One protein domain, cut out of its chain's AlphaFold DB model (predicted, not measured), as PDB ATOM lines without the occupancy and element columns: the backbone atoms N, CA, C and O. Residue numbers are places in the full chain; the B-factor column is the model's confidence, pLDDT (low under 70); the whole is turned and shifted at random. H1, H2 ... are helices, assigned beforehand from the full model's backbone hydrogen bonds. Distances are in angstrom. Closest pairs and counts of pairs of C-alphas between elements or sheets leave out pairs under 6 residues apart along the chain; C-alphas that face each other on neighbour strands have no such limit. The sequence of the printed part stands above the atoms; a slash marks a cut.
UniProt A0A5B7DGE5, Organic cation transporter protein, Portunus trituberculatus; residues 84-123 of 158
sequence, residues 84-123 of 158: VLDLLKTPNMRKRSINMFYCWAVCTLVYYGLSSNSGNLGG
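Overview. This is residues 84 to 123 of the 158 residues of the protein "Organic cation transporter protein" of Portunus trituberculatus (UniProt A0A5B7DGE5). One long helix, H2, makes most of the length of the printed part, with a short helix, H1, turned off at its first end like the foot of an L and a tail of residues 118 to 123 running on from its other end and adding to the length. The printed part has 40 residues with two named helices, H1 then H2, and no named strand; its class is all helix, with helices holding the 33 residues in named elements. It is extended, with a radius of gyration of the C-alphas of 16.3 A, and the C-alphas span 51 by 15 by 6 A along their three main axes.

Arrangement. H1, residues 84 to 89, is joined by a tight link of 1 residue, Thr 90, to H2, residues 91 to 117. The two helices only just touch, with 3 pairs of C-alphas within 8 A, and they touch only at the corner by their link. H2 touches H1 with residues 93 to 94 alone, and the closest C-alphas of the two are those of Leu 88 and Arg 94, 5.6 A apart. Their lines are about perpendicular, at 73 degrees, and their centres are 20.8 A apart. Residues 98 to 123, of which 98 to 117 belong to H2, stand free. In H2 every O i to N i+4 pair is within hydrogen-bond range; in H1 1 of 2 such pairs is, beside 3 of 3 O i to N i+3 pairs.

Along the chain. H1 begins at C-alpha 84, at (176.774, 135.264, 120.125), and ends at C-alpha 89, at (172.641, 127.212, 122.188). H2 measures 38.2 A from its first to its last C-alpha, and ends at C-alpha 117, at (143.686, 154.596, 125.155).

Size, cuts and confidence. The outline is a rod, and the two C-alphas farthest apart, those of Asp 86 and Gly 123, are 51.8 A from each other. The printed part has no cut. The mean pLDDT of the printed part is 77.5, and it is under 70 at residues 84 to 89, residue 91 and residues 117 to 123.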
ATOM      1  N   VAL A  84     178.032 134.968 119.404       66.94
ATOM      2  CA  VAL A  84     176.774 135.264 120.125       66.94
ATOM      3  C   VAL A  84     175.662 134.231 119.891       66.94
ATOM      4  O   VAL A  84     174.779 134.063 120.725       66.94
ATOM      5  N   LEU A  85     175.735 133.485 118.786       64.50
ATOM      6  CA  LEU A  85     174.851 132.359 118.489       64.50
ATOM      7  C   LEU A  85     175.081 131.136 119.392       64.50
ATOM      8  O   LEU A  85     174.132 130.408 119.676       64.50
ATOM      9  N   ASP A  86     176.297 130.931 119.893       64.19
ATOM     10  CA  ASP A  86     176.614 129.830 120.810       64.19
ATOM     11  C   ASP A  86     176.042 130.090 122.221       64.19
ATOM     12  O   ASP A  86     175.650 129.169 122.932       64.19
ATOM     13  N   LEU A  87     175.835 131.365 122.582       63.62
ATOM     14  CA  LEU A  87     175.113 131.762 123.801       63.62
ATOM     15  C   LEU A  87     173.618 131.409 123.746       63.62
ATOM     16  O   LEU A  87     173.010 131.128 124.781       63.62
ATOM     17  N   LEU A  88     173.021 131.393 122.548       65.25
ATOM     18  CA  LEU A  88     171.640 130.945 122.359       65.25
ATOM     19  C   LEU A  88     171.520 129.421 122.385       65.25
ATOM     20  O   LEU A  88     170.416 128.919 122.603       65.25
ATOM     21  N   LYS A  89     172.615 128.682 122.172       66.19
ATOM     22  CA  LYS A  89     172.641 127.212 122.188       66.19
ATOM     23  C   LYS A  89     172.468 126.654 123.605       66.19
ATOM     24  O   LYS A  89     171.868 125.595 123.767       66.19
ATOM     25  N   THR A  90     172.892 127.390 124.638       77.06
ATOM     26  CA  THR A  90     172.707 126.983 126.038       77.06
ATOM     27  C   THR A  90     171.244 127.166 126.494       77.06
ATOM     28  O   THR A  90     170.746 128.297 126.557       77.06
ATOM     29  N   PRO A  91     170.534 126.091 126.889       68.06
ATOM     30  CA  PRO A  91     169.090 126.132 127.157       68.06
ATOM     31  C   PRO A  91     168.714 126.997 128.370       68.06
ATOM     32  O   PRO A  91     167.673 127.655 128.364       68.06
ATOM     33  N   ASN A  92     169.570 127.056 129.392       71.19
ATOM     34  CA  ASN A  92     169.305 127.844 130.599       71.19
ATOM     35  C   ASN A  92     169.412 129.356 130.353       71.19
ATOM     36  O   ASN A  92     168.614 130.124 130.891       71.19
ATOM     37  N   MET A  93     170.345 129.790 129.502       75.31
ATOM     38  CA  MET A  93     170.488 131.206 129.143       75.31
ATOM     39  C   MET A  93     169.329 131.667 128.258       75.31
ATOM     40  O   MET A  93     168.768 132.735 128.494       75.31
ATOM     41  N   ARG A  94     168.888 130.820 127.316       79.75
ATOM     42  CA  ARG A  94     167.746 131.118 126.443       79.75
ATOM     43  C   ARG A  94     166.452 131.343 127.228       79.75
ATOM     44  O   ARG A  94     165.759 132.320 126.968       79.75
ATOM     45  N   LYS A  95     166.147 130.489 128.215       79.56
ATOM     46  CA  LYS A  95     164.951 130.646 129.066       79.56
ATOM     47  C   LYS A  95     164.947 131.988 129.807       79.56
ATOM     48  O   LYS A  95     163.929 132.672 129.829       79.56
ATOM     49  N   ARG A  96     166.095 132.396 130.363       83.75
ATOM     50  CA  ARG A  96     166.230 133.680 131.075       83.75
ATOM     51  C   ARG A  96     166.097 134.877 130.133       83.75
ATOM     52  O   ARG A  96     165.397 135.826 130.476       83.75
ATOM     53  N   SER A  97     166.702 134.814 128.947       86.44
ATOM     54  CA  SER A  97     166.578 135.874 127.942       86.44
ATOM     55  C   SER A  97     165.142 136.020 127.444       86.44
ATOM     56  O   SER A  97     164.636 137.134 127.408       86.44
ATOM     57  N   ILE A  98     164.454 134.913 127.130       88.75
ATOM     58  CA  ILE A  98     163.041 134.938 126.713       88.75
ATOM     59  C   ILE A  98     162.168 135.570 127.799       88.75
ATOM     60  O   ILE A  98     161.321 136.397 127.480       88.75
ATOM     61  N   ASN A  99     162.404 135.245 129.074       90.31
ATOM     62  CA  ASN A  99     161.663 135.859 130.174       90.31
ATOM     63  C   ASN A  99     161.879 137.382 130.251       90.31
ATOM     64  O   ASN A  99     160.921 138.129 130.436       90.31
ATOM     65  N   MET A 100     163.117 137.858 130.066       87.69
ATOM     66  CA  MET A 100     163.390 139.299 129.989       87.69
ATOM     67  C   MET A 100     162.716 139.958 128.781       87.69
ATOM     68  O   MET A 100     162.089 141.002 128.943       87.69
ATOM     69  N   PHE A 101     162.798 139.346 127.595       90.38
ATOM     70  CA  PHE A 101     162.129 139.852 126.391       90.38
ATOM     71  C   PHE A 101     160.611 139.917 126.568       90.38
ATOM     72  O   PHE A 101     159.995 140.909 126.187       90.38
ATOM     73  N   TYR A 102     160.019 138.891 127.179       93.12
ATOM     74  CA  TYR A 102     158.593 138.844 127.475       93.12
ATOM     75  C   TYR A 102     158.181 139.960 128.437       93.12
ATOM     76  O   TYR A 102     157.271 140.724 128.128       93.12
ATOM     77  N   CYS A 103     158.881 140.106 129.565       92.00
ATOM     78  CA  CYS A 103     158.605 141.166 130.535       92.00
ATOM     79  C   CYS A 103     158.710 142.557 129.893       92.00
ATOM     80  O   CYS A 103     157.804 143.376 130.040       92.00
ATOM     81  N   TRP A 104     159.758 142.794 129.101       93.81
ATOM     82  CA  TRP A 104     159.935 144.053 128.382       93.81
ATOM     83  C   TRP A 104     158.804 144.322 127.379       93.81
ATOM     84  O   TRP A 104     158.278 145.436 127.333       93.81
ATOM     85  N   ALA A 105     158.387 143.309 126.614       93.44
ATOM     86  CA  ALA A 105     157.287 143.427 125.660       93.44
ATOM     87  C   ALA A 105     155.952 143.728 126.357       93.44
ATOM     88  O   ALA A 105     155.224 144.612 125.912       93.44
ATOM     89  N   VAL A 106     155.654 143.052 127.472       94.00
ATOM     90  CA  VAL A 106     154.445 143.307 128.270       94.00
ATOM     91  C   VAL A 106     154.451 144.730 128.826       94.00
ATOM     92  O   VAL A 106     153.470 145.445 128.643       94.00
ATOM     93  N   CYS A 107     155.553 145.187 129.430       88.62
ATOM     94  CA  CYS A 107     155.661 146.562 129.930       88.62
ATOM     95  C   CYS A 107     155.469 147.595 128.812       88.62
ATOM     96  O   CYS A 107     154.752 148.577 128.992       88.62
ATOM     97  N   THR A 108     156.068 147.348 127.648       90.00
ATOM     98  CA  THR A 108     155.965 148.222 126.474       90.00
ATOM     99  C   THR A 108     154.535 148.269 125.937       90.00
ATOM    100  O   THR A 108     154.012 149.345 125.654       90.00
ATOM    101  N   LEU A 109     153.868 147.117 125.852       89.06
ATOM    102  CA  LEU A 109     152.484 147.017 125.398       89.06
ATOM    103  C   LEU A 109     151.505 147.654 126.388       89.06
ATOM    104  O   LEU A 109     150.574 148.319 125.955       89.06
ATOM    105  N   VAL A 110     151.716 147.505 127.695       87.88
ATOM    106  CA  VAL A 110     150.902 148.184 128.716       87.88
ATOM    107  C   VAL A 110     151.115 149.695 128.647       87.88
ATOM    108  O   VAL A 110     150.141 150.441 128.644       87.88
ATOM    109  N   TYR A 111     152.362 150.154 128.518       82.44
ATOM    110  CA  TYR A 111     152.680 151.576 128.411       82.44
ATOM    111  C   TYR A 111     152.046 152.214 127.167       82.44
ATOM    112  O   TYR A 111     151.301 153.188 127.275       82.44
ATOM    113  N   TYR A 112     152.272 151.632 125.986       83.31
ATOM    114  CA  TYR A 112     151.672 152.135 124.749       83.31
ATOM    115  C   TYR A 112     150.164 151.879 124.679       83.31
ATOM    116  O   TYR A 112     149.446 152.682 124.094       83.31
ATOM    117  N   GLY A 113     149.659 150.814 125.300       83.06
ATOM    118  CA  GLY A 113     148.228 150.523 125.401       83.06
ATOM    119  C   GLY A 113     147.490 151.563 126.240       83.06
ATOM    120  O   GLY A 113     146.471 152.095 125.799       83.06
ATOM    121  N   LEU A 114     148.039 151.929 127.401       72.69
ATOM    122  CA  LEU A 114     147.528 153.025 128.227       72.69
ATOM    123  C   LEU A 114     147.655 154.372 127.505       72.69
ATOM    124  O   LEU A 114     146.701 155.146 127.501       72.69
ATOM    125  N   SER A 115     148.784 154.621 126.837       74.56
ATOM    126  CA  SER A 115     149.027 155.863 126.091       74.56
ATOM    127  C   SER A 115     148.174 156.004 124.822       74.56
ATOM    128  O   SER A 115     147.916 157.121 124.384       74.56
ATOM    129  N   SER A 116     147.754 154.901 124.201       74.06
ATOM    130  CA  SER A 116     146.867 154.920 123.031       74.06
ATOM    131  C   SER A 116     145.406 155.080 123.464       74.06
ATOM    132  O   SER A 116     144.653 155.856 122.878       74.06
ATOM    133  N   ASN A 117     145.018 154.438 124.573       66.88
ATOM    134  CA  ASN A 117     143.686 154.596 125.155       66.88
ATOM    135  C   ASN A 117     143.492 155.963 125.842       66.88
ATOM    136  O   ASN A 117     142.370 156.452 125.919       66.88
ATOM    137  N   SER A 118     144.558 156.644 126.282       60.97
ATOM    138  CA  SER A 118     144.459 157.990 126.872       60.97
ATOM    139  C   SER A 118     143.996 159.069 125.888       60.97
ATOM    140  O   SER A 118     143.537 160.117 126.327       60.97
ATOM    141  N   GLY A 119     144.094 158.821 124.576       60.88
ATOM    142  CA  GLY A 119     143.492 159.681 123.552       60.88
ATOM    143  C   GLY A 119     141.984 159.464 123.369       60.88
ATOM    144  O   GLY A 119     141.320 160.329 122.807       60.88
ATOM    145  N   ASN A 120     141.441 158.336 123.848       59.34
ATOM    146  CA  ASN A 120     140.049 157.919 123.640       59.34
ATOM    147  C   ASN A 120     139.242 157.770 124.951       59.34
ATOM    148  O   ASN A 120     138.019 157.642 124.907       59.34
ATOM    149  N   LEU A 121     139.891 157.822 126.124       59.88
ATOM    150  CA  LEU A 121     139.223 158.045 127.408       59.88
ATOM    151  C   LEU A 121     138.761 159.505 127.466       59.88
ATOM    152  O   LEU A 121     139.551 160.405 127.745       59.88
ATOM    153  N   GLY A 122     137.474 159.743 127.219       61.44
ATOM    154  CA  GLY A 122     136.865 161.050 127.453       61.44
ATOM    155  C   GLY A 122     137.113 161.517 128.893       61.44
ATOM    156  O   GLY A 122     136.705 160.852 129.844       61.44
ATOM    157  N   GLY A 123     137.807 162.645 129.053       68.81
ATOM    158  CA  GLY A 123     138.171 163.212 130.351       68.81
ATOM    159  C   GLY A 123     139.355 164.182 130.269       68.81
ATOM    160  O   GLY A 123     139.886 164.456 129.194       68.81
TER     161      GLY A 123